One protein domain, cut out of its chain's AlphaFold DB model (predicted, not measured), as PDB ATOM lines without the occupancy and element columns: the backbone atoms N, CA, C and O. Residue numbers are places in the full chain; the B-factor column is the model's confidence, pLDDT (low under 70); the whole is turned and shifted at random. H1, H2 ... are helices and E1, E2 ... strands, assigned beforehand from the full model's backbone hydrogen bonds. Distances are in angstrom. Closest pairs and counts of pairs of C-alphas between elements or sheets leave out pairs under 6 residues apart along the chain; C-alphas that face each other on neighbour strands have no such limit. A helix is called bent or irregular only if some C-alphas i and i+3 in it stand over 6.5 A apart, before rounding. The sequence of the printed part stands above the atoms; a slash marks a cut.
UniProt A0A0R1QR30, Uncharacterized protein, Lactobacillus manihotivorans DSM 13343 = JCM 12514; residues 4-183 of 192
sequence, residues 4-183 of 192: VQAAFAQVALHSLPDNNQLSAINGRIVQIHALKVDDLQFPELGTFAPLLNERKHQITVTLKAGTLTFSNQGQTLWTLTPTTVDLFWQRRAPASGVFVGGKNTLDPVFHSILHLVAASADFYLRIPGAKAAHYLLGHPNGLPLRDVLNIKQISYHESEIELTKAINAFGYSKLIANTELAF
ATOM      1  N   VAL A   4    -470.156 314.592 -44.556       89.88
ATOM      2  CA  VAL A   4    -471.212 315.218 -43.749       89.88
ATOM      3  C   VAL A   4    -472.356 315.751 -44.617       89.88
ATOM      4  O   VAL A   4    -473.506 315.405 -44.380       89.88
ATOM      5  N   GLN A   5    -472.072 316.462 -45.708       90.69
ATOM      6  CA  GLN A   5    -473.121 316.963 -46.602       90.69
ATOM      7  C   GLN A   5    -473.969 315.830 -47.209       90.69
ATOM      8  O   GLN A   5    -475.196 315.920 -47.248       90.69
ATOM      9  N   ALA A   6    -473.339 314.724 -47.616       90.38
ATOM     10  CA  ALA A   6    -474.039 313.558 -48.158       90.38
ATOM     11  C   ALA A   6    -474.905 312.840 -47.106       90.38
ATOM     12  O   ALA A   6    -475.948 312.280 -47.446       90.38
ATOM     13  N   ALA A   7    -474.504 312.864 -45.832       90.75
ATOM     14  CA  ALA A   7    -475.310 312.328 -44.737       90.75
ATOM     15  C   ALA A   7    -476.575 313.168 -44.500       90.75
ATOM     16  O   ALA A   7    -477.653 312.610 -44.300       90.75
ATOM     17  N   PHE A   8    -476.458 314.498 -44.580       90.56
ATOM     18  CA  PHE A   8    -477.569 315.443 -44.404       90.56
ATOM     19  C   PHE A   8    -478.495 315.556 -45.625       90.56
ATOM     20  O   PHE A   8    -479.631 315.999 -45.480       90.56
ATOM     21  N   ALA A   9    -478.061 315.100 -46.801       88.31
ATOM     22  CA  ALA A   9    -478.914 314.971 -47.985       88.31
ATOM     23  C   ALA A   9    -479.861 313.752 -47.931       88.31
ATOM     24  O   ALA A   9    -480.770 313.631 -48.751       88.31
ATOM     25  N   GLN A  10    -479.647 312.826 -46.992       88.06
ATOM     26  CA  GLN A  10    -480.453 311.618 -46.833       88.06
ATOM     27  C   GLN A  10    -481.487 311.780 -45.718       88.06
ATOM     28  O   GLN A  10    -481.284 312.505 -44.747       88.06
ATOM     29  N   VAL A  11    -482.586 311.025 -45.813       85.81
ATOM     30  CA  VAL A  11    -483.589 310.977 -44.742       85.81
ATOM     31  C   VAL A  11    -482.960 310.406 -43.470       85.81
ATOM     32  O   VAL A  11    -482.332 309.333 -43.498       85.81
ATOM     33  N   ALA A  12    -483.154 311.125 -42.362       88.75
ATOM     34  CA  ALA A  12    -482.732 310.699 -41.039       88.75
ATOM     35  C   ALA A  12    -483.464 309.418 -40.619       88.75
ATOM     36  O   ALA A  12    -484.657 309.231 -40.858       88.75
ATOM     37  N   LEU A  13    -482.734 308.517 -39.977       89.12
ATOM     38  CA  LEU A  13    -483.266 307.286 -39.432       89.12
ATOM     39  C   LEU A  13    -483.952 307.575 -38.098       89.12
ATOM     40  O   LEU A  13    -483.383 308.212 -37.213       89.12
ATOM     41  N   HIS A  14    -485.172 307.067 -37.952       86.69
ATOM     42  CA  HIS A  14    -485.967 307.173 -36.724       86.69
ATOM     43  C   HIS A  14    -486.064 305.844 -35.962       86.69
ATOM     44  O   HIS A  14    -486.713 305.764 -34.920       86.69
ATOM     45  N   SER A  15    -485.411 304.812 -36.488       84.00
ATOM     46  CA  SER A  15    -485.254 303.484 -35.908       84.00
ATOM     47  C   SER A  15    -483.807 303.045 -36.090       84.00
ATOM     48  O   SER A  15    -483.151 303.434 -37.058       84.00
ATOM     49  N   LEU A  16    -483.317 302.222 -35.170       83.69
ATOM     50  CA  LEU A  16    -482.008 301.595 -35.296       83.69
ATOM     51  C   LEU A  16    -482.168 300.194 -35.882       83.69
ATOM     52  O   LEU A  16    -483.163 299.536 -35.573       83.69
ATOM     53  N   PRO A  17    -481.223 299.741 -36.720       80.88
ATOM     54  CA  PRO A  17    -481.186 298.351 -37.133       80.88
ATOM     55  C   PRO A  17    -480.748 297.460 -35.966       80.88
ATOM     56  O   PRO A  17    -480.256 297.939 -34.935       80.88
ATOM     57  N   ASP A  18    -480.881 296.154 -36.170       77.31
ATOM     58  CA  ASP A  18    -480.330 295.156 -35.264       77.31
ATOM     59  C   ASP A  18    -478.796 295.260 -35.193       77.31
ATOM     60  O   ASP A  18    -478.128 295.748 -36.110       77.31
ATOM     61  N   ASN A  19    -478.207 294.772 -34.098       74.50
ATOM     62  CA  ASN A  19    -476.772 294.917 -33.822       74.50
ATOM     63  C   ASN A  19    -475.858 294.286 -34.902       74.50
ATOM     64  O   ASN A  19    -474.730 294.718 -35.111       74.50
ATOM     65  N   ASN A  20    -476.334 293.275 -35.633       76.12
ATOM     66  CA  ASN A  20    -475.596 292.660 -36.746       76.12
ATOM     67  C   ASN A  20    -475.663 293.469 -38.058       76.12
ATOM     68  O   ASN A  20    -475.068 293.063 -39.054       76.12
ATOM     69  N   GLN A  21    -476.369 294.601 -38.069       80.81
ATOM     70  CA  GLN A  21    -476.622 295.441 -39.240       80.81
ATOM     71  C   GLN A  21    -476.174 296.899 -39.027       80.81
ATOM     72  O   GLN A  21    -476.637 297.799 -39.725       80.81
ATOM     73  N   LEU A  22    -475.233 297.157 -38.108       80.75
ATOM     74  CA  LEU A  22    -474.699 298.505 -37.851       80.75
ATOM     75  C   LEU A  22    -474.086 299.171 -39.092       80.75
ATOM     76  O   LEU A  22    -474.116 300.389 -39.214       80.75
ATOM     77  N   SER A  23    -473.604 298.408 -40.073       84.62
ATOM     78  CA  SER A  23    -473.135 298.996 -41.332       84.62
ATOM     79  C   SER A  23    -474.234 299.747 -42.099       84.62
ATOM     80  O   SER A  23    -473.918 300.640 -42.882       84.62
ATOM     81  N   ALA A  24    -475.516 299.443 -41.858       86.12
ATOM     82  CA  ALA A  24    -476.647 300.097 -42.514       86.12
ATOM     83  C   ALA A  24    -476.863 301.554 -42.063       86.12
ATOM     84  O   ALA A  24    -477.536 302.309 -42.768       86.12
ATOM     85  N   ILE A  25    -476.300 301.962 -40.918       90.38
ATOM     86  CA  ILE A  25    -476.363 303.357 -40.450       90.38
ATOM     87  C   ILE A  25    -475.151 304.187 -40.878       90.38
ATOM     88  O   ILE A  25    -475.136 305.392 -40.634       90.38
ATOM     89  N   ASN A  26    -474.157 303.588 -41.540       92.69
ATOM     90  CA  ASN A  26    -472.943 304.313 -41.893       92.69
ATOM     91  C   ASN A  26    -473.219 305.450 -42.887       92.69
ATOM     92  O   ASN A  26    -473.911 305.270 -43.890       92.69
ATOM     93  N   GLY A  27    -472.677 306.634 -42.604       93.06
ATOM     94  CA  GLY A  27    -472.929 307.861 -43.352       93.06
ATOM     95  C   GLY A  27    -474.367 308.372 -43.234       93.06
ATOM     96  O   GLY A  27    -474.805 309.129 -44.099       93.06
ATOM     97  N   ARG A  28    -475.129 307.946 -42.216       93.25
ATOM     98  CA  ARG A  28    -476.520 308.367 -41.985       93.25
ATOM     99  C   ARG A  28    -476.648 309.197 -40.721       93.25
ATOM    100  O   ARG A  28    -475.838 309.107 -39.802       93.25
ATOM    101  N   ILE A  29    -477.725 309.971 -40.665       93.88
ATOM    102  CA  ILE A  29    -478.179 310.621 -39.441       93.88
ATOM    103  C   ILE A  29    -479.181 309.705 -38.755       93.88
ATOM    104  O   ILE A  29    -480.141 309.264 -39.378       93.88
ATOM    105  N   VAL A  30    -478.984 309.464 -37.467       92.81
ATOM    106  CA  VAL A  30    -479.957 308.854 -36.572       92.81
ATOM    107  C   VAL A  30    -480.535 309.959 -35.697       92.81
ATOM    108  O   VAL A  30    -479.828 310.589 -34.909       92.81
ATOM    109  N   GLN A  31    -481.834 310.193 -35.841       91.12
ATOM    110  CA  GLN A  31    -482.577 311.096 -34.979       91.12
ATOM    111  C   GLN A  31    -482.897 310.384 -33.667       91.12
ATOM    112  O   GLN A  31    -483.534 309.326 -33.670       91.12
ATOM    113  N   ILE A  32    -482.512 310.989 -32.547       90.75
ATOM    114  CA  ILE A  32    -482.827 310.454 -31.221       90.75
ATOM    115  C   ILE A  32    -483.846 311.335 -30.510       90.75
ATOM    116  O   ILE A  32    -483.974 312.523 -30.793       90.75
ATOM    117  N   HIS A  33    -484.584 310.734 -29.585       87.81
ATOM    118  CA  HIS A  33    -485.490 311.450 -28.699       87.81
ATOM    119  C   HIS A  33    -484.724 312.212 -27.625       87.81
ATOM    120  O   HIS A  33    -485.018 313.375 -27.361       87.81
ATOM    121  N   ALA A  34    -483.765 311.532 -26.993       90.62
ATOM    122  CA  ALA A  34    -482.999 312.102 -25.905       90.62
ATOM    123  C   ALA A  34    -481.608 311.478 -25.778       90.62
ATOM    124  O   ALA A  34    -481.431 310.273 -25.984       90.62
ATOM    125  N   LEU A  35    -480.649 312.303 -25.364       94.75
ATOM    126  CA  LEU A  35    -479.364 311.885 -24.821       94.75
ATOM    127  C   LEU A  35    -479.395 312.049 -23.299       94.75
ATOM    128  O   LEU A  35    -479.657 313.137 -22.796       94.75
ATOM    129  N   LYS A  36    -479.097 310.981 -22.569       95.31
ATOM    130  CA  LYS A  36    -478.911 310.986 -21.120       95.31
ATOM    131  C   LYS A  36    -477.426 310.971 -20.804       95.31
ATOM    132  O   LYS A  36    -476.706 310.126 -21.334       95.31
ATOM    133  N   VAL A  37    -476.982 311.887 -19.956       95.00
ATOM    134  CA  VAL A  37    -475.600 311.963 -19.473       95.00
ATOM    135  C   VAL A  37    -475.680 312.152 -17.970       95.00
ATOM    136  O   VAL A  37    -476.230 313.152 -17.513       95.00
ATOM    137  N   ASP A  38    -475.173 311.178 -17.216       86.69
ATOM    138  CA  ASP A  38    -475.318 311.134 -15.758       86.69
ATOM    139  C   ASP A  38    -476.799 311.273 -15.337       86.69
ATOM    140  O   ASP A  38    -477.634 310.489 -15.797       86.69
ATOM    141  N   ASP A  39    -477.130 312.267 -14.509       88.06
ATOM    142  CA  ASP A  39    -478.498 312.543 -14.042       88.06
ATOM    143  C   ASP A  39    -479.270 313.522 -14.951       88.06
ATOM    144  O   ASP A  39    -480.409 313.892 -14.658       88.06
ATOM    145  N   LEU A  40    -478.666 313.955 -16.062       91.31
ATOM    146  CA  LEU A  40    -479.254 314.917 -16.993       91.31
ATOM    147  C   LEU A  40    -479.812 314.239 -18.244       91.31
ATOM    148  O   LEU A  40    -479.322 313.210 -18.715       91.31
ATOM    149  N   GLN A  41    -480.830 314.872 -18.824       91.94
ATOM    150  CA  GLN A  41    -481.435 314.467 -20.085       91.94
ATOM    151  C   GLN A  41    -481.541 315.666 -21.025       91.94
ATOM    152  O   GLN A  41    -482.051 316.717 -20.644       91.94
ATOM    153  N   PHE A  42    -481.116 315.469 -22.269       90.81
ATOM    154  CA  PHE A  42    -481.189 316.452 -23.338       90.81
ATOM    155  C   PHE A  42    -482.095 315.947 -24.464       90.81
ATOM    156  O   PHE A  42    -481.839 314.857 -24.978       90.81
ATOM    157  N   PRO A  43    -483.110 316.718 -24.883       85.56
ATOM    158  CA  PRO A  43    -483.557 317.969 -24.283       85.56
ATOM    159  C   PRO A  43    -484.191 317.722 -22.907       85.56
ATOM    160  O   PRO A  43    -484.706 316.635 -22.617       85.56
ATOM    161  N   GLU A  44    -484.178 318.757 -22.074       79.75
ATOM    162  CA  GLU A  44    -484.880 318.748 -20.794       79.75
ATOM    163  C   GLU A  44    -486.397 318.618 -21.010       79.75
ATOM    164  O   GLU A  44    -486.983 319.162 -21.957       79.75
ATOM    165  N   LEU A  45    -487.059 317.876 -20.122       68.00
ATOM    166  CA  LEU A  45    -488.504 317.683 -20.185       68.00
ATOM    167  C   LEU A  45    -489.230 319.025 -19.983       68.00
ATOM    168  O   LEU A  45    -489.044 319.702 -18.978       68.00
ATOM    169  N   GLY A  46    -490.102 319.391 -20.928       60.16
ATOM    170  CA  GLY A  46    -491.012 320.539 -20.810       60.16
ATOM    171  C   GLY A  46    -490.505 321.883 -21.354       60.16
ATOM    172  O   GLY A  46    -491.332 322.753 -21.610       60.16
ATOM    173  N   THR A  47    -489.207 322.060 -21.613       61.19
ATOM    174  CA  THR A  47    -488.634 323.367 -22.008       61.19
ATOM    175  C   THR A  47    -488.572 323.608 -23.520       61.19
ATOM    176  O   THR A  47    -488.665 324.757 -23.946       61.19
ATOM    177  N   PHE A  48    -488.465 322.559 -24.348       62.94
ATOM    178  CA  PHE A  48    -488.285 322.719 -25.807       62.94
ATOM    179  C   PHE A  48    -488.996 321.674 -26.684       62.94
ATOM    180  O   PHE A  48    -489.032 321.794 -27.908       62.94
ATOM    181  N   ALA A  49    -489.631 320.663 -26.083       56.75
ATOM    182  CA  ALA A  49    -490.337 319.609 -26.820       56.75
ATOM    183  C   ALA A  49    -491.424 320.113 -27.806       56.75
ATOM    184  O   ALA A  49    -491.589 319.494 -28.860       56.75
ATOM    185  N   PRO A  50    -492.167 321.211 -27.528       57.81
ATOM    186  CA  PRO A  50    -493.115 321.774 -28.493       57.81
ATOM    187  C   PRO A  50    -492.446 322.459 -29.696       57.81
ATOM    188  O   PRO A  50    -493.018 322.446 -30.780       57.81
ATOM    189  N   LEU A  51    -491.240 323.020 -29.521       58.25
ATOM    190  CA  LEU A  51    -490.516 323.790 -30.547       58.25
ATOM    191  C   LEU A  51    -490.016 322.930 -31.711       58.25
ATOM    192  O   LEU A  51    -489.860 323.427 -32.823       58.25
ATOM    193  N   LEU A  52    -489.782 321.642 -31.456       60.16
ATOM    194  CA  LEU A  52    -489.156 320.731 -32.416       60.16
ATOM    195  C   LEU A  52    -490.138 319.700 -33.007       60.16
ATOM    196  O   LEU A  52    -489.822 319.088 -34.026       60.16
ATOM    197  N   ASN A  53    -491.341 319.553 -32.428       56.97
ATOM    198  CA  ASN A  53    -492.365 318.551 -32.786       56.97
ATOM    199  C   ASN A  53    -491.836 317.096 -32.824       56.97
ATOM    200  O   ASN A  53    -492.317 316.247 -33.573       56.97
ATOM    201  N   GLU A  54    -490.843 316.790 -31.990       62.47
ATOM    202  CA  GLU A  54    -490.073 315.536 -32.044       62.47
ATOM    203  C   GLU A  54    -490.629 314.401 -31.168       62.47
ATOM    204  O   GLU A  54    -489.966 313.396 -30.913       62.47
ATOM    205  N   ARG A  55    -491.892 314.500 -30.733       56.56
ATOM    206  CA  ARG A  55    -492.538 313.506 -29.848       56.56
ATOM    207  C   ARG A  55    -492.719 312.107 -30.468       56.56
ATOM    208  O   ARG A  55    -493.306 311.242 -29.829       56.56
ATOM    209  N   LYS A  56    -492.268 311.880 -31.705       59.53
ATOM    210  CA  LYS A  56    -492.439 310.616 -32.441       59.53
ATOM    211  C   LYS A  56    -491.224 309.688 -32.378       59.53
ATOM    212  O   LYS A  56    -491.345 308.533 -32.777       59.53
ATOM    213  N   HIS A  57    -490.072 310.161 -31.910       66.19
ATOM    214  CA  HIS A  57    -488.857 309.344 -31.854       66.19
ATOM    215  C   HIS A  57    -488.795 308.576 -30.537       66.19
ATOM    216  O   HIS A  57    -489.173 309.101 -29.494       66.19
ATOM    217  N   GLN A  58    -488.340 307.323 -30.587       77.56
ATOM    218  CA  GLN A  58    -488.319 306.434 -29.417       77.56
ATOM    219  C   GLN A  58    -486.900 306.030 -28.989       77.56
ATOM    220  O   GLN A  58    -486.722 305.397 -27.949       77.56
ATOM    221  N   ILE A  59    -485.882 306.420 -29.766       89.81
ATOM    222  CA  ILE A  59    -484.483 306.103 -29.476       89.81
ATOM    223  C   ILE A  59    -483.980 307.018 -28.361       89.81
ATOM    224  O   ILE A  59    -483.940 308.237 -28.525       89.81
ATOM    225  N   THR A  60    -483.560 306.433 -27.245       92.25
ATOM    226  CA  THR A  60    -482.840 307.126 -26.170       92.25
ATOM    227  C   THR A  60    -481.413 306.611 -26.119       92.25
ATOM    228  O   THR A  60    -481.185 305.398 -26.119       92.25
ATOM    229  N   VAL A  61    -480.458 307.531 -26.050       95.62
ATOM    230  CA  VAL A  61    -479.037 307.213 -25.918       95.62
ATOM    231  C   VAL A  61    -478.593 307.576 -24.515       95.62
ATOM    232  O   VAL A  61    -478.830 308.694 -24.078       95.62
ATOM    233  N   THR A  62    -477.948 306.657 -23.809       97.00
ATOM    234  CA  THR A  62    -477.351 306.925 -22.497       97.00
ATOM    235  C   THR A  62    -475.838 306.889 -22.621       97.00
ATOM    236  O   THR A  62    -475.285 305.878 -23.050       97.00
ATOM    237  N   LEU A  63    -475.172 307.972 -22.239       97.62
ATOM    238  CA  LEU A  63    -473.724 308.068 -22.149       97.62
ATOM    239  C   LEU A  63    -473.270 307.774 -20.720       97.62
ATOM    240  O   LEU A  63    -473.722 308.417 -19.774       97.62
ATOM    241  N   LYS A  64    -472.342 306.828 -20.582       96.50
ATOM    242  CA  LYS A  64    -471.652 306.553 -19.323       96.50
ATOM    243  C   LYS A  64    -470.232 306.079 -19.601       96.50
ATOM    244  O   LYS A  64    -470.054 305.094 -20.316       96.50
ATOM    245  N   ALA A  65    -469.236 306.750 -19.020       94.94
ATOM    246  CA  ALA A  65    -467.828 306.349 -19.087       94.94
ATOM    247  C   ALA A  65    -467.344 306.037 -20.524       94.94
ATOM    248  O   ALA A  65    -466.775 304.983 -20.799       94.94
ATOM    249  N   GLY A  66    -467.638 306.938 -21.461       95.88
ATOM    250  CA  GLY A  66    -467.235 306.859 -22.866       95.88
ATOM    251  C   GLY A  66    -468.040 305.865 -23.705       95.88
ATOM    252  O   GLY A  66    -467.769 305.719 -24.892       95.88
ATOM    253  N   THR A  67    -469.032 305.190 -23.121       96.75
ATOM    254  CA  THR A  67    -469.881 304.224 -23.824       96.75
ATOM    255  C   THR A  67    -471.286 304.778 -24.007       96.75
ATOM    256  O   THR A  67    -471.937 305.203 -23.052       96.75
ATOM    257  N   LEU A  68    -471.762 304.739 -25.248       96.69
ATOM    258  CA  LEU A  68    -473.120 305.086 -25.636       96.69
ATOM    259  C   LEU A  68    -473.967 303.816 -25.667       96.69
ATOM    260  O   LEU A  68    -473.643 302.864 -26.370       96.69
ATOM    261  N   THR A  69    -475.055 303.798 -24.907       95.81
ATOM    262  CA  THR A  69    -476.046 302.718 -24.908       95.81
ATOM    263  C   THR A  69    -477.294 303.191 -25.627       95.81
ATOM    264  O   THR A  69    -477.943 304.138 -25.185       95.81
ATOM    265  N   PHE A  70    -477.639 302.523 -26.721       94.06
ATOM    266  CA  PHE A  70    -478.819 302.813 -27.517       94.06
ATOM    267  C   PHE A  70    -479.984 301.967 -27.030       94.06
ATOM    268  O   PHE A  70    -479.871 300.747 -26.912       94.06
ATOM    269  N   SER A  71    -481.112 302.610 -26.757       92.19
ATOM    270  CA  SER A  71    -482.316 301.945 -26.273       92.19
ATOM    271  C   SER A  71    -483.556 302.435 -27.003       92.19
ATOM    272  O   SER A  71    -483.615 303.580 -27.451       92.19
ATOM    273  N   ASN A  72    -484.554 301.566 -27.105       87.56
ATOM    274  CA  ASN A  72    -485.873 301.888 -27.624       87.56
ATOM    275  C   ASN A  72    -486.926 301.358 -26.645       87.56
ATOM    276  O   ASN A  72    -486.876 300.193 -26.262       87.56
ATOM    277  N   GLN A  73    -487.828 302.227 -26.179       82.62
ATOM    278  CA  GLN A  73    -488.828 301.896 -25.148       82.62
ATOM    279  C   GLN A  73    -488.226 301.219 -23.895       82.62
ATOM    280  O   GLN A  73    -488.821 300.326 -23.299       82.62
ATOM    281  N   GLY A  74    -487.016 301.629 -23.501       81.62
ATOM    282  CA  GLY A  74    -486.301 301.071 -22.346       81.62
ATOM    283  C   GLY A  74    -485.581 299.743 -22.605       81.62
ATOM    284  O   GLY A  74    -484.828 299.301 -21.742       81.62
ATOM    285  N   GLN A  75    -485.743 299.130 -23.779       86.69
ATOM    286  CA  GLN A  75    -484.975 297.952 -24.173       86.69
ATOM    287  C   GLN A  75    -483.662 298.378 -24.829       86.69
ATOM    288  O   GLN A  75    -483.664 299.151 -25.788       86.69
ATOM    289  N   THR A  76    -482.538 297.883 -24.311       90.94
ATOM    290  CA  THR A  76    -481.220 298.098 -24.920       90.94
ATOM    291  C   THR A  76    -481.140 297.377 -26.259       90.94
ATOM    292  O   THR A  76    -481.366 296.172 -26.326       90.94
ATOM    293  N   LEU A  77    -480.782 298.114 -27.308       89.00
ATOM    294  CA  LEU A  77    -480.571 297.578 -28.650       89.00
ATOM    295  C   LEU A  77    -479.103 297.192 -28.855       89.00
ATOM    296  O   LEU A  77    -478.806 296.068 -29.247       89.00
ATOM    297  N   TRP A  78    -478.183 298.113 -28.566       90.94
ATOM    298  CA  TRP A  78    -476.737 297.891 -28.659       90.94
ATOM    299  C   TRP A  78    -475.957 299.009 -27.959       90.94
ATOM    300  O   TRP A  78    -476.518 300.023 -27.534       90.94
ATOM    301  N   THR A  79    -474.649 298.806 -27.822       93.25
ATOM    302  CA  THR A  79    -473.709 299.765 -27.238       93.25
ATOM    303  C   THR A  79    -472.601 300.113 -28.226       93.25
ATOM    304  O   THR A  79    -472.285 299.340 -29.127       93.25
ATOM    305  N   LEU A  80    -472.007 301.292 -28.056       93.88
ATOM    306  CA  LEU A  80    -470.909 301.778 -28.879       93.88
ATOM    307  C   LEU A  80    -469.904 302.544 -28.027       93.88
ATOM    308  O   LEU A  80    -470.280 303.441 -27.273       93.88
ATOM    309  N   THR A  81    -468.626 302.245 -28.214       96.00
ATOM    310  CA  THR A  81    -467.523 303.043 -27.674       96.00
ATOM    311  C   THR A  81    -466.827 303.729 -28.850       96.00
ATOM    312  O   THR A  81    -466.075 303.071 -29.573       96.00
ATOM    313  N   PRO A  82    -467.115 305.015 -29.113       96.12
ATOM    314  CA  PRO A  82    -466.502 305.729 -30.221       96.12
ATOM    315  C   PRO A  82    -465.020 306.010 -29.945       96.12
ATOM    316  O   PRO A  82    -464.626 306.321 -28.823       96.12
ATOM    317  N   THR A  83    -464.204 305.947 -30.992       97.06
ATOM    318  CA  THR A  83    -462.802 306.386 -30.989       97.06
ATOM    319  C   THR A  83    -462.672 307.872 -31.307       97.06
ATOM    320  O   THR A  83    -461.657 308.491 -30.992       97.06
ATOM    321  N   THR A  84    -463.685 308.467 -31.936       96.75
ATOM    322  CA  THR A  84    -463.758 309.907 -32.203       96.75
ATOM    323  C   THR A  84    -465.209 310.360 -32.174       96.75
ATOM    324  O   THR A  84    -466.090 309.655 -32.669       96.75
ATOM    325  N   VAL A  85    -465.449 311.532 -31.585       98.00
ATOM    326  CA  VAL A  85    -466.757 312.186 -31.586       98.00
ATOM    327  C   VAL A  85    -466.605 313.634 -32.026       98.00
ATOM    328  O   VAL A  85    -466.102 314.459 -31.264       98.00
ATOM    329  N   ASP A  86    -467.068 313.965 -33.230       98.00
ATOM    330  CA  ASP A  86    -467.099 315.360 -33.672       98.00
ATOM    331  C   ASP A  86    -468.409 316.020 -33.250       98.00
ATOM    332  O   ASP A  86    -469.491 315.515 -33.548       98.00
ATOM    333  N   LEU A  87    -468.300 317.152 -32.563       97.12
ATOM    334  CA  LEU A  87    -469.418 317.915 -32.029       97.12
ATOM    335  C   LEU A  87    -469.616 319.213 -32.803       97.12
ATOM    336  O   LEU A  87    -468.693 320.018 -32.938       97.12
ATOM    337  N   PHE A  88    -470.840 319.430 -33.271       96.81
ATOM    338  CA  PHE A  88    -471.261 320.669 -33.917       96.81
ATOM    339  C   PHE A  88    -472.760 320.908 -33.738       96.81
ATOM    340  O   PHE A  88    -473.505 320.031 -33.303       96.81
ATOM    341  N   TRP A  89    -473.211 322.109 -34.092       95.69
ATOM    342  CA  TRP A  89    -474.631 322.430 -34.171       95.69
ATOM    343  C   TRP A  89    -475.113 322.406 -35.614       95.69
ATOM    344  O   TRP A  89    -474.399 322.859 -36.506       95.69
ATOM    345  N   GLN A  90    -476.342 321.942 -35.820       93.06
ATOM    346  CA  GLN A  90    -477.102 322.108 -37.057       93.06
ATOM    347  C   GLN A  90    -478.169 323.183 -36.827       93.06
ATOM    348  O   GLN A  90    -478.956 323.067 -35.888       93.06
ATOM    349  N   ARG A  91    -478.228 324.193 -37.699       89.62
ATOM    350  CA  ARG A  91    -479.322 325.173 -37.735       89.62
ATOM    351  C   ARG A  91    -480.583 324.559 -38.346       89.62
ATOM    352  O   ARG A  91    -480.507 323.843 -39.338       89.62
ATOM    353  N   ARG A  92    -481.744 324.874 -37.773       83.12
ATOM    354  CA  ARG A  92    -483.059 324.419 -38.235       83.12
ATOM    355  C   ARG A  92    -484.084 325.550 -38.121       83.12
ATOM    356  O   ARG A  92    -484.001 326.394 -37.226       83.12
ATOM    357  N   ALA A  93    -485.060 325.578 -39.022       77.12
ATOM    358  CA  ALA A  93    -486.201 326.472 -38.909       77.12
ATOM    359  C   ALA A  93    -487.017 326.108 -37.658       77.12
ATOM    360  O   ALA A  93    -487.206 324.921 -37.369       77.12
ATOM    361  N   PRO A  94    -487.531 327.096 -36.910       70.38
ATOM    362  CA  PRO A  94    -488.476 326.818 -35.837       70.38
ATOM    363  C   PRO A  94    -489.711 326.103 -36.409       70.38
ATOM    364  O   PRO A  94    -490.124 326.372 -37.540       70.38
ATOM    365  N   ALA A  95    -490.320 325.187 -35.648       64.75
ATOM    366  CA  ALA A  95    -491.569 324.575 -36.094       64.75
ATOM    367  C   ALA A  95    -492.651 325.655 -36.280       64.75
ATOM    368  O   ALA A  95    -492.798 326.568 -35.463       64.75
ATOM    369  N   SER A  96    -493.423 325.548 -37.363       56.81
ATOM    370  CA  SER A  96    -494.503 326.487 -37.665       56.81
ATOM    371  C   SER A  96    -495.512 326.551 -36.513       56.81
ATOM    372  O   SER A  96    -496.036 325.515 -36.100       56.81
ATOM    373  N   GLY A  97    -495.821 327.758 -36.033       53.19
ATOM    374  CA  GLY A  97    -496.850 327.981 -35.011       53.19
ATOM    375  C   GLY A  97    -496.368 327.896 -33.562       53.19
ATOM    376  O   GLY A  97    -497.205 327.829 -32.660       53.19
ATOM    377  N   VAL A  98    -495.054 327.909 -33.313       52.62
ATOM    378  CA  VAL A  98    -494.532 327.930 -31.944       52.62
ATOM    379  C   VAL A  98    -494.299 329.358 -31.457       52.62
ATOM    380  O   VAL A  98    -493.559 330.143 -32.048       52.62
ATOM    381  N   PHE A  99    -494.953 329.680 -30.343       54.09
ATOM    382  CA  PHE A  99    -494.878 330.973 -29.676       54.09
ATOM    383  C   PHE A  99    -494.072 330.830 -28.386       54.09
ATOM    384  O   PHE A  99    -494.449 330.062 -27.502       54.09
ATOM    385  N   VAL A 100    -493.002 331.611 -28.237       52.84
ATOM    386  CA  VAL A 100    -492.286 331.743 -26.959       52.84
ATOM    387  C   VAL A 100    -492.621 333.115 -26.388       52.84
ATOM    388  O   VAL A 100    -492.316 334.143 -26.993       52.84
ATOM    389  N   GLY A 101    -493.311 333.147 -25.245       52.47
ATOM    390  CA  GLY A 101    -493.712 334.403 -24.597       52.47
ATOM    391  C   GLY A 101    -494.650 335.285 -25.437       52.47
ATOM    392  O   GLY A 101    -494.560 336.507 -25.365       52.47
ATOM    393  N   GLY A 102    -495.512 334.692 -26.273       45.97
ATOM    394  CA  GLY A 102    -496.483 335.427 -27.099       45.97
ATOM    395  C   GLY A 102    -495.917 336.065 -28.375       45.97
ATOM    396  O   GLY A 102    -496.654 336.741 -29.088       45.97
ATOM    397  N   LYS A 103    -494.636 335.842 -28.698       47.97
ATOM    398  CA  LYS A 103    -494.032 336.239 -29.978       47.97
ATOM    399  C   LYS A 103    -493.751 335.006 -30.828       47.97
ATOM    400  O   LYS A 103    -493.303 333.984 -30.310       47.97
ATOM    401  N   ASN A 104    -494.023 335.116 -32.128       53.94
ATOM    402  CA  ASN A 104    -493.594 334.129 -33.112       53.94
ATOM    403  C   ASN A 104    -492.060 334.116 -33.092       53.94
ATOM    404  O   ASN A 104    -491.439 335.125 -33.435       53.94
ATOM    405  N   THR A 105    -491.444 333.040 -32.608       56.09
ATOM    406  CA  THR A 105    -489.988 332.906 -32.681       56.09
ATOM    407  C   THR A 105    -489.656 332.549 -34.116       56.09
ATOM    408  O   THR A 105    -489.700 331.382 -34.482       56.09
ATOM    409  N   LEU A 106    -489.398 333.567 -34.937       57.62
ATOM    410  CA  LEU A 106    -488.857 333.400 -36.289       57.62
ATOM    411  C   LEU A 106    -487.364 333.049 -36.263       57.62
ATOM    412  O   LEU A 106    -486.800 332.683 -37.292       57.62
ATOM    413  N   ASP A 107    -486.732 333.166 -35.094       71.94
ATOM    414  CA  ASP A 107    -485.317 332.881 -34.937       71.94
ATOM    415  C   ASP A 107    -485.043 331.377 -35.120       71.94
ATOM    416  O   ASP A 107    -485.785 330.542 -34.589       71.94
ATOM    417  N   PRO A 108    -483.975 331.015 -35.851       80.19
ATOM    418  CA  PRO A 108    -483.558 329.631 -36.006       80.19
ATOM    419  C   PRO A 108    -483.311 328.948 -34.661       80.19
ATOM    420  O   PRO A 108    -482.786 329.555 -33.723       80.19
ATOM    421  N   VAL A 109    -483.655 327.664 -34.611       86.31
ATOM    422  CA  VAL A 109    -483.326 326.747 -33.516       86.31
ATOM    423  C   VAL A 109    -482.207 325.810 -33.957       86.31
ATOM    424  O   VAL A 109    -481.824 325.784 -35.127       86.31
ATOM    425  N   PHE A 110    -481.668 325.033 -33.023       89.38
ATOM    426  CA  PHE A 110    -480.489 324.218 -33.282       89.38
ATOM    427  C   PHE A 110    -480.661 322.787 -32.782       89.38
ATOM    428  O   PHE A 110    -481.319 322.534 -31.771       89.38
ATOM    429  N   HIS A 111    -480.030 321.854 -33.486       92.56
ATOM    430  CA  HIS A 111    -479.756 320.512 -32.991       92.56
ATOM    431  C   HIS A 111    -478.280 320.375 -32.658       92.56
ATOM    432  O   HIS A 111    -477.419 320.934 -33.340       92.56
ATOM    433  N   SER A 112    -477.989 319.567 -31.653       95.62
ATOM    434  CA  SER A 112    -476.646 319.086 -31.373       95.62
ATOM    435  C   SER A 112    -476.382 317.861 -32.231       95.62
ATOM    436  O   SER A 112    -477.188 316.928 -32.248       95.62
ATOM    437  N   ILE A 113    -475.261 317.859 -32.939       97.44
ATOM    438  CA  ILE A 113    -474.841 316.749 -33.783       97.44
ATOM    439  C   ILE A 113    -473.582 316.130 -33.195       97.44
ATOM    440  O   ILE A 113    -472.616 316.838 -32.911       97.44
ATOM    441  N   LEU A 114    -473.603 314.808 -33.027       97.94
ATOM    442  CA  LEU A 114    -472.425 314.013 -32.690       97.94
ATOM    443  C   LEU A 114    -472.124 313.103 -33.875       97.94
ATOM    444  O   LEU A 114    -472.873 312.167 -34.137       97.94
ATOM    445  N   HIS A 115    -471.028 313.350 -34.576       97.81
ATOM    446  CA  HIS A 115    -470.473 312.393 -35.526       97.81
ATOM    447  C   HIS A 115    -469.690 311.334 -34.752       97.81
ATOM    448  O   HIS A 115    -468.685 311.655 -34.125       97.81
ATOM    449  N   LEU A 116    -470.165 310.096 -34.761       96.50
ATOM    450  CA  LEU A 116    -469.599 308.977 -34.024       96.50
ATOM    451  C   LEU A 116    -468.794 308.091 -34.962       96.50
ATOM    452  O   LEU A 116    -469.355 307.498 -35.882       96.50
ATOM    453  N   VAL A 117    -467.505 307.948 -34.667       95.56
ATOM    454  CA  VAL A 117    -466.610 307.028 -35.369       95.56
ATOM    455  C   VAL A 117    -466.161 305.938 -34.407       95.56
ATOM    456  O   VAL A 117    -465.677 306.223 -33.312       95.56
ATOM    457  N   ALA A 118    -466.314 304.686 -34.823       93.25
ATOM    458  CA  ALA A 118    -465.850 303.481 -34.152       93.25
ATOM    459  C   ALA A 118    -465.389 302.454 -35.200       93.25
ATOM    460  O   ALA A 118    -465.605 302.629 -36.397       93.25
ATOM    461  N   ALA A 119    -464.806 301.335 -34.764       89.81
ATOM    462  CA  ALA A 119    -464.289 300.307 -35.675       89.81
ATOM    463  C   ALA A 119    -465.340 299.741 -36.657       89.81
ATOM    464  O   ALA A 119    -464.993 299.338 -37.764       89.81
ATOM    465  N   SER A 120    -466.615 299.702 -36.259       85.06
ATOM    466  CA  SER A 120    -467.721 299.131 -37.039       85.06
ATOM    467  C   SER A 120    -468.788 300.148 -37.458       85.06
ATOM    468  O   SER A 120    -469.768 299.753 -38.092       85.06
ATOM    469  N   ALA A 121    -468.630 301.427 -37.104       91.06
ATOM    470  CA  ALA A 121    -469.675 302.429 -37.278       91.06
ATOM    471  C   ALA A 121    -469.102 303.830 -37.543       91.06
ATOM    472  O   ALA A 121    -468.163 304.254 -36.878       91.06
ATOM    473  N   ASP A 122    -469.706 304.545 -38.486       94.81
ATOM    474  CA  ASP A 122    -469.393 305.934 -38.845       94.81
ATOM    475  C   ASP A 122    -470.715 306.622 -39.192       94.81
ATOM    476  O   ASP A 122    -471.256 306.412 -40.275       94.81
ATOM    477  N   PHE A 123    -471.318 307.344 -38.250       95.25
ATOM    478  CA  PHE A 123    -472.654 307.919 -38.428       95.25
ATOM    479  C   PHE A 123    -472.872 309.135 -37.531       95.25
ATOM    480  O   PHE A 123    -472.046 309.467 -36.688       95.25
ATOM    481  N   TYR A 124    -474.006 309.810 -37.691       96.62
ATOM    482  CA  TYR A 124    -474.319 311.038 -36.969       96.62
ATOM    483  C   TYR A 124    -475.517 310.828 -36.049       96.62
ATOM    484  O   TYR A 124    -476.561 310.354 -36.488       96.62
ATOM    485  N   LEU A 125    -475.410 311.233 -34.788       95.94
ATOM    486  CA  LEU A 125    -476.561 311.437 -33.920       95.94
ATOM    487  C   LEU A 125    -477.045 312.865 -34.045       95.94
ATOM    488  O   LEU A 125    -476.265 313.799 -33.880       95.94
ATOM    489  N   ARG A 126    -478.344 313.018 -34.271       94.19
ATOM    490  CA  ARG A 126    -479.034 314.299 -34.200       94.19
ATOM    491  C   ARG A 126    -479.853 314.332 -32.922       94.19
ATOM    492  O   ARG A 126    -480.767 313.527 -32.743       94.19
ATOM    493  N   ILE A 127    -479.475 315.249 -32.041       92.75
ATOM    494  CA  ILE A 127    -480.076 315.442 -30.727       92.75
ATOM    495  C   ILE A 127    -480.858 316.760 -30.754       92.75
ATOM    496  O   ILE A 127    -480.275 317.800 -31.082       92.75
ATOM    497  N   PRO A 128    -482.152 316.745 -30.405       87.81
ATOM    498  CA  PRO A 128    -482.930 317.970 -30.292       87.81
ATOM    499  C   PRO A 128    -482.315 318.951 -29.274       87.81
ATOM    500  O   PRO A 128    -482.023 318.571 -28.141       87.81
ATOM    501  N   GLY A 129    -482.156 320.219 -29.676       88.75
ATOM    502  CA  GLY A 129    -481.562 321.290 -28.863       88.75
ATOM    503  C   GLY A 129    -480.042 321.443 -29.029       88.75
ATOM    504  O   GLY A 129    -479.328 320.495 -29.353       88.75
ATOM    505  N   ALA A 130    -479.526 322.646 -28.787       92.06
ATOM    506  CA  ALA A 130    -478.107 322.997 -28.766       92.06
ATOM    507  C   ALA A 130    -477.396 322.626 -27.456       92.06
ATOM    508  O   ALA A 130    -476.169 322.469 -27.464       92.06
ATOM    509  N   LYS A 131    -478.120 322.492 -26.334       93.06
ATOM    510  CA  LYS A 131    -477.483 322.286 -25.022       93.06
ATOM    511  C   LYS A 131    -476.620 321.031 -24.950       93.06
ATOM    512  O   LYS A 131    -475.567 321.088 -24.325       93.06
ATOM    513  N   ALA A 132    -477.019 319.927 -25.588       94.62
ATOM    514  CA  ALA A 132    -476.285 318.663 -25.493       94.62
ATOM    515  C   ALA A 132    -474.831 318.792 -25.974       94.62
ATOM    516  O   ALA A 132    -473.911 318.391 -25.262       94.62
ATOM    517  N   ALA A 133    -474.607 319.391 -27.150       95.88
ATOM    518  CA  ALA A 133    -473.260 319.571 -27.683       95.88
ATOM    519  C   ALA A 133    -472.413 320.486 -26.795       95.88
ATOM    520  O   ALA A 133    -471.254 320.174 -26.528       95.88
ATOM    521  N   HIS A 134    -472.996 321.578 -26.298       95.88
ATOM    522  CA  HIS A 134    -472.289 322.496 -25.407       95.88
ATOM    523  C   HIS A 134    -471.920 321.830 -24.078       95.88
ATOM    524  O   HIS A 134    -470.761 321.839 -23.668       95.88
ATOM    525  N   TYR A 135    -472.890 321.166 -23.448       95.31
ATOM    526  CA  TYR A 135    -472.704 320.493 -22.170       95.31
ATOM    527  C   TYR A 135    -471.591 319.440 -22.230       95.31
ATOM    528  O   TYR A 135    -470.701 319.438 -21.376       95.31
ATOM    529  N   LEU A 136    -471.595 318.589 -23.264       96.81
ATOM    530  CA  LEU A 136    -470.594 317.534 -23.449       96.81
ATOM    531  C   LEU A 136    -469.170 318.086 -23.564       96.81
ATOM    532  O   LEU A 136    -468.229 317.464 -23.085       96.81
ATOM    533  N   LEU A 137    -468.985 319.276 -24.134       95.69
ATOM    534  CA  LEU A 137    -467.666 319.898 -24.243       95.69
ATOM    535  C   LEU A 137    -467.064 320.300 -22.884       95.69
ATOM    536  O   LEU A 137    -465.836 320.388 -22.765       95.69
ATOM    537  N   GLY A 138    -467.904 320.549 -21.874       94.00
ATOM    538  CA  GLY A 138    -467.496 320.724 -20.475       94.00
ATOM    539  C   GLY A 138    -467.478 319.415 -19.677       94.00
ATOM    540  O   GLY A 138    -466.659 319.259 -18.775       94.00
ATOM    541  N   HIS A 139    -468.335 318.462 -20.047       95.25
ATOM    542  CA  HIS A 139    -468.550 317.195 -19.350       95.25
ATOM    543  C   HIS A 139    -468.484 316.023 -20.341       95.25
ATOM    544  O   HIS A 139    -469.505 315.411 -20.658       95.25
ATOM    545  N   PRO A 140    -467.286 315.680 -20.852       95.06
ATOM    546  CA  PRO A 140    -467.151 314.697 -21.927       95.06
ATOM    547  C   PRO A 140    -467.577 313.286 -21.522       95.06
ATOM    548  O   PRO A 140    -467.815 312.453 -22.394       95.06
ATOM    549  N   ASN A 141    -467.632 313.000 -20.215       94.94
ATOM    550  CA  ASN A 141    -467.986 311.699 -19.647       94.94
ATOM    551  C   ASN A 141    -467.260 310.541 -20.364       94.94
ATOM    552  O   ASN A 141    -467.864 309.542 -20.735       94.94
ATOM    553  N   GLY A 142    -465.957 310.720 -20.619       95.81
ATOM    554  CA  GLY A 142    -465.086 309.744 -21.283       95.81
ATOM    555  C   GLY A 142    -465.111 309.733 -22.817       95.81
ATOM    556  O   GLY A 142    -464.369 308.952 -23.404       95.81
ATOM    557  N   LEU A 143    -465.920 310.565 -23.484       97.75
ATOM    558  CA  LEU A 143    -465.921 310.632 -24.948       97.75
ATOM    559  C   LEU A 143    -464.683 311.364 -25.507       97.75
ATOM    560  O   LEU A 143    -464.292 312.409 -24.978       97.75
ATOM    561  N   PRO A 144    -464.105 310.886 -26.626       97.19
ATOM    562  CA  PRO A 144    -463.026 311.563 -27.346       97.19
ATOM    563  C   PRO A 144    -463.582 312.694 -28.227       97.19
ATOM    564  O   PRO A 144    -463.726 312.548 -29.443       97.19
ATOM    565  N   LEU A 145    -463.953 313.807 -27.592       97.69
ATOM    566  CA  LEU A 145    -464.647 314.919 -28.244       97.69
ATOM    567  C   LEU A 145    -463.716 315.830 -29.055       97.69
ATOM    568  O   LEU A 145    -462.661 316.247 -28.574       97.69
ATOM    569  N   ARG A 146    -464.185 316.246 -30.234       97.12
ATOM    570  CA  ARG A 146    -463.638 317.353 -31.026       97.12
ATOM    571  C   ARG A 146    -464.701 318.434 -31.214       97.12
ATOM    572  O   ARG A 146    -465.758 318.169 -31.777       97.12
ATOM    573  N   ASP A 147    -464.402 319.654 -30.774       97.06
ATOM    574  CA  ASP A 147    -465.250 320.832 -30.993       97.06
ATOM    575  C   ASP A 147    -465.021 321.388 -32.406       97.06
ATOM    576  O   ASP A 147    -464.002 322.023 -32.672       97.06
ATOM    577  N   VAL A 148    -465.937 321.112 -33.334       96.62
ATOM    578  CA  VAL A 148    -465.761 321.457 -34.756       96.62
ATOM    579  C   VAL A 148    -466.014 322.937 -35.023       96.62
ATOM    580  O   VAL A 148    -465.350 323.528 -35.868       96.62
ATOM    581  N   LEU A 149    -466.983 323.530 -34.322       95.25
ATOM    582  CA  LEU A 149    -467.424 324.913 -34.542       95.25
ATOM    583  C   LEU A 149    -466.864 325.887 -33.500       95.25
ATOM    584  O   LEU A 149    -467.278 327.048 -33.456       95.25
ATOM    585  N   ASN A 150    -465.951 325.421 -32.641       94.62
ATOM    586  CA  ASN A 150    -465.479 326.172 -31.483       94.62
ATOM    587  C   ASN A 150    -466.663 326.669 -30.625       94.62
ATOM    588  O   ASN A 150    -466.747 327.842 -30.260       94.62
ATOM    589  N   ILE A 151    -467.619 325.777 -30.350       95.12
ATOM    590  CA  ILE A 151    -468.840 326.004 -29.567       95.12
ATOM    591  C   ILE A 151    -468.531 326.664 -28.220       95.12
ATOM    592  O   ILE A 151    -469.286 327.534 -27.784       95.12
ATOM    593  N   LYS A 152    -467.408 326.303 -27.581       93.75
ATOM    594  CA  LYS A 152    -467.004 326.852 -26.272       93.75
ATOM    595  C   LYS A 152    -466.864 328.377 -26.235       93.75
ATOM    596  O   LYS A 152    -466.863 328.943 -25.147       93.75
ATOM    597  N   GLN A 153    -466.733 329.044 -27.384       94.06
ATOM    598  CA  GLN A 153    -466.676 330.509 -27.442       94.06
ATOM    599  C   GLN A 153    -468.016 331.180 -27.105       94.06
ATOM    600  O   GLN A 153    -468.042 332.348 -26.725       94.06
ATOM    601  N   ILE A 154    -469.125 330.454 -27.254       94.50
ATOM    602  CA  ILE A 154    -470.445 330.895 -26.814       94.50
ATOM    603  C   ILE A 154    -470.595 330.478 -25.355       94.50
ATOM    604  O   ILE A 154    -470.358 329.318 -25.025       94.50
ATOM    605  N   SER A 155    -470.984 331.392 -24.470       91.94
ATOM    606  CA  SER A 155    -471.218 331.055 -23.062       91.94
ATOM    607  C   SER A 155    -472.299 329.981 -22.921       91.94
ATOM    608  O   SER A 155    -473.290 329.984 -23.650       91.94
ATOM    609  N   TYR A 156    -472.117 329.065 -21.967       87.50
ATOM    610  CA  TYR A 156    -473.183 328.136 -21.598       87.50
ATOM    611  C   TYR A 156    -474.336 328.903 -20.944       87.50
ATOM    612  O   TYR A 156    -474.109 329.848 -20.189       87.50
ATOM    613  N   HIS A 157    -475.562 328.462 -21.212       86.81
ATOM    614  CA  HIS A 157    -476.766 328.987 -20.585       86.81
ATOM    615  C   HIS A 157    -477.610 327.836 -20.040       86.81
ATOM    616  O   HIS A 157    -477.742 326.788 -20.676       86.81
ATOM    617  N   GLU A 158    -478.239 328.065 -18.887       82.81
ATOM    618  CA  GLU A 158    -479.138 327.087 -18.269       82.81
ATOM    619  C   GLU A 158    -480.399 326.857 -19.110       82.81
ATOM    620  O   GLU A 158    -480.953 325.761 -19.122       82.81
ATOM    621  N   SER A 159    -480.841 327.857 -19.875       84.81
ATOM    622  CA  SER A 159    -481.994 327.732 -20.765       84.81
ATOM    623  C   SER A 159    -481.578 327.498 -22.216       84.81
ATOM    624  O   SER A 159    -480.768 328.235 -22.777       84.81
ATOM    625  N   GLU A 160    -482.235 326.539 -22.871       85.31
ATOM    626  CA  GLU A 160    -482.118 326.297 -24.316       85.31
ATOM    627  C   GLU A 160    -482.471 327.552 -25.139       85.31
ATOM    628  O   GLU A 160    -481.855 327.836 -26.167       85.31
ATOM    629  N   ILE A 161    -483.430 328.352 -24.655       83.50
ATOM    630  CA  ILE A 161    -483.847 329.608 -25.295       83.50
ATOM    631  C   ILE A 161    -482.716 330.635 -25.238       83.50
ATOM    632  O   ILE A 161    -482.449 331.320 -26.224       83.50
ATOM    633  N   GLU A 162    -482.069 330.773 -24.084       87.56
ATOM    634  CA  GLU A 162    -480.969 331.722 -23.910       87.56
ATOM    635  C   GLU A 162    -479.744 331.307 -24.717       87.56
ATOM    636  O   GLU A 162    -479.165 332.151 -25.399       87.56
ATOM    637  N   LEU A 163    -479.417 330.011 -24.734       90.56
ATOM    638  CA  LEU A 163    -478.347 329.485 -25.576       90.56
ATOM    639  C   LEU A 163    -478.632 329.753 -27.060       90.56
ATOM    640  O   LEU A 163    -477.782 330.286 -27.766       90.56
ATOM    641  N   THR A 164    -479.851 329.471 -27.524       88.50
ATOM    642  CA  THR A 164    -480.275 329.748 -28.907       88.50
ATOM    643  C   THR A 164    -480.139 331.236 -29.248       88.50
ATOM    644  O   THR A 164    -479.601 331.586 -30.300       88.50
ATOM    645  N   LYS A 165    -480.561 332.135 -28.348       87.31
ATOM    646  CA  LYS A 165    -480.384 333.586 -28.521       87.31
ATOM    647  C   LYS A 165    -478.912 333.982 -28.589       87.31
ATOM    648  O   LYS A 165    -478.566 334.805 -29.427       87.31
ATOM    649  N   ALA A 166    -478.057 333.402 -27.750       91.88
ATOM    650  CA  ALA A 166    -476.624 333.677 -27.757       91.88
ATOM    651  C   ALA A 166    -475.966 333.239 -29.078       91.88
ATOM    652  O   ALA A 166    -475.197 334.005 -29.661       91.88
ATOM    653  N   ILE A 167    -476.328 332.060 -29.601       92.69
ATOM    654  CA  ILE A 167    -475.852 331.571 -30.906       92.69
ATOM    655  C   ILE A 167    -476.299 332.515 -32.031       92.69
ATOM    656  O   ILE A 167    -475.484 332.938 -32.855       92.69
ATOM    657  N   ASN A 168    -477.581 332.891 -32.051       89.69
ATOM    658  CA  ASN A 168    -478.128 333.799 -33.062       89.69
ATOM    659  C   ASN A 168    -477.506 335.205 -32.977       89.69
ATOM    660  O   ASN A 168    -477.194 335.791 -34.012       89.69
ATOM    661  N   ALA A 169    -477.261 335.722 -31.769       91.06
ATOM    662  CA  ALA A 169    -476.615 337.016 -31.552       91.06
ATOM    663  C   ALA A 169    -475.147 337.031 -32.008       91.06
ATOM    664  O   ALA A 169    -474.683 338.026 -32.565       91.06
ATOM    665  N   PHE A 170    -474.416 335.931 -31.808       93.00
ATOM    666  CA  PHE A 170    -473.059 335.786 -32.337       93.00
ATOM    667  C   PHE A 170    -473.056 335.748 -33.876       93.00
ATOM    668  O   PHE A 170    -472.248 336.422 -34.533       93.00
ATOM    669  N   GLY A 171    -474.012 335.004 -34.438       90.62
ATOM    670  CA  GLY A 171    -474.211 334.783 -35.866       90.62
ATOM    671  C   GLY A 171    -473.696 333.411 -36.288       90.62
ATOM    672  O   GLY A 171    -472.497 333.230 -36.484       90.62
ATOM    673  N   TYR A 172    -474.608 332.450 -36.465       91.25
ATOM    674  CA  TYR A 172    -474.268 331.062 -36.804       91.25
ATOM    675  C   TYR A 172    -473.453 330.924 -38.100       91.25
ATOM    676  O   TYR A 172    -472.528 330.118 -38.148       91.25
ATOM    677  N   SER A 173    -473.707 331.762 -39.111       91.50
ATOM    678  CA  SER A 173    -472.930 331.776 -40.360       91.50
ATOM    679  C   SER A 173    -471.432 332.011 -40.125       91.50
ATOM    680  O   SER A 173    -470.598 331.432 -40.815       91.50
ATOM    681  N   LYS A 174    -471.059 332.780 -39.090       92.88
ATOM    682  CA  LYS A 174    -469.652 332.984 -38.706       92.88
ATOM    683  C   LYS A 174    -469.016 331.731 -38.107       92.88
ATOM    684  O   LYS A 174    -467.815 331.550 -38.262       92.88
ATOM    685  N   LEU A 175    -469.798 330.897 -37.414       92.69
ATOM    686  CA  LEU A 175    -469.309 329.650 -36.815       92.69
ATOM    687  C   LEU A 175    -468.974 328.619 -37.895       92.69
ATOM    688  O   LEU A 175    -467.966 327.930 -37.790       92.69
ATOM    689  N   ILE A 176    -469.811 328.520 -38.930       94.31
ATOM    690  CA  ILE A 176    -469.655 327.529 -40.003       94.31
ATOM    691  C   ILE A 176    -468.777 328.015 -41.165       94.31
ATOM    692  O   ILE A 176    -468.376 327.203 -42.004       94.31
ATOM    693  N   ALA A 177    -468.471 329.313 -41.236       92.06
ATOM    694  CA  ALA A 177    -467.643 329.884 -42.292       92.06
ATOM    695  C   ALA A 177    -466.277 329.186 -42.365       92.06
ATOM    696  O   ALA A 177    -465.592 329.020 -41.359       92.06
ATOM    697  N   ASN A 178    -465.862 328.817 -43.579       89.06
ATOM    698  CA  ASN A 178    -464.608 328.099 -43.849       89.06
ATOM    699  C   ASN A 178    -464.507 326.709 -43.190       89.06
ATOM    700  O   ASN A 178    -463.406 326.186 -43.021       89.06
ATOM    701  N   THR A 179    -465.638 326.098 -42.835       91.38
ATOM    702  CA  THR A 179    -465.702 324.711 -42.356       91.38
ATOM    703  C   THR A 179    -466.381 323.814 -43.391       91.38
ATOM    704  O   THR A 179    -467.091 324.291 -44.277       91.38
ATOM    705  N   GLU A 180    -466.247 322.495 -43.232       90.19
ATOM    706  CA  GLU A 180    -467.010 321.497 -44.004       90.19
ATOM    707  C   GLU A 180    -468.538 321.614 -43.796       90.19
ATOM    708  O   GLU A 180    -469.304 320.948 -44.483       90.19
ATOM    709  N   LEU A 181    -468.985 322.449 -42.847       92.81
ATOM    710  CA  LEU A 181    -470.379 322.658 -42.457       92.81
ATOM    711  C   LEU A 181    -470.992 323.931 -43.064       92.81
ATOM    712  O   LEU A 181    -472.138 324.255 -42.760       92.81
ATOM    713  N   ALA A 182    -470.262 324.648 -43.928       91.62
ATOM    714  CA  ALA A 182    -470.735 325.889 -44.552       91.62
ATOM    715  C   ALA A 182    -472.053 325.720 -45.338       91.62
ATOM    716  O   ALA A 182    -472.829 326.665 -45.444       91.62
ATOM    717  N   PHE A 183    -472.349 324.508 -45.823       88.75
ATOM    718  CA  PHE A 183    -473.603 324.186 -46.514       88.75
ATOM    719  C   PHE A 183    -474.857 324.312 -45.620       88.75
ATOM    720  O   PHE A 183    -475.966 324.342 -46.142       88.75
TER     721      PHE A 183
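Overview. This is residues 4 to 183 of the 192 residues of an uncharacterized protein of Lactobacillus manihotivorans DSM 13343 = JCM 12514 (UniProt A0A0R1QR30). Two strongly twisted five-stranded sheets form a sandwich, partly face to face with their strands crossed, and H4 packs on both. H5 packs near the first residues of E8, and the loop of residues 93 to 108 reaches far from the core. The printed part has 180 residues, of mixed class, with six named helices and ten named strands in the order H1 H2 E1 E2 E3 H3 E4 E5 E6 E7 E8 E9 H4 E10 H5 H6. Both sheets are mixed, in the orders E1 E9 E8 E7 E10 and E3 E2 E4 E5 E6. It is compact, with a radius of gyration of the C-alphas of 15.6 A and spans of 47 by 35 by 32 A.

Along the chain. H1, residues 4 to 8, begins at C-alpha 4 (-471.212, 315.218, -43.749). H2, 19 to 25, is irregular: C-alphas 20 and 23 are 8.2 A apart. E1, 29 to 31, runs on into E2, 34 to 37, at 90 degrees; E3, 40 to 42, and H3, 49 to 52, follow. E4, 59 to 64, E5, 67 to 72, and E6, 75 to 80, measure 16.4, 16.6 and 15.3 A. E7, 84 to 92, E8, 109 to 118, and E9, 121 to 128, measure 24.9, 29.1 and 21.6 A. H4 is 131 to 138, E10 145 to 147, and H5 160 to 170, 15.4 A. H6, 172 to 176, ends at C-alpha 176 (-469.655, 327.529, -40.003).

Arrangement. E7 E8 E9 and E4 E5 E6 are meanders, each strand the antiparallel neighbour of the one before; N 90 and O 111, 2.9 A, N 125 and O 114, 2.8 A, N 62 and O 69, 2.9 A, and N 70 and O 78, 2.9 A, are within hydrogen-bond range. E9, H4 and E10 form a split strand-helix-strand unit, two strands running the same way with E8 and E7 between them, and a right-handed crossover. The sheets' facing parts are 10.5 A centre to centre, their strands at 58 degrees. H4 and H5 make two layers with the sheet of E8, helices on one face; the closest C-alphas to E8 are Ala 133 and Ser 112, 5.0 A, and Thr 164 and Val 109, 6.3 A. H1, H2, H3 and H6 only graze that sheet. Every O i to N i+4 pair is within hydrogen-bond range in H1, H5 and H6, and 3 of 4 are in H4; H3, with 4 residues, is too short for any O i to N i+4 pair, and H2 has 0 of 3 within range, beside 2 of 4 O i to N i+3 pairs.

Size, cuts and confidence. The C-alphas farthest apart, Asn 20 and Gly 102, are 48.6 A apart. The printed part has no cut. The links E7 to E8 and E10 to H5 are long. Residues 45 to 57 and 95 to 106 have pLDDT under 70.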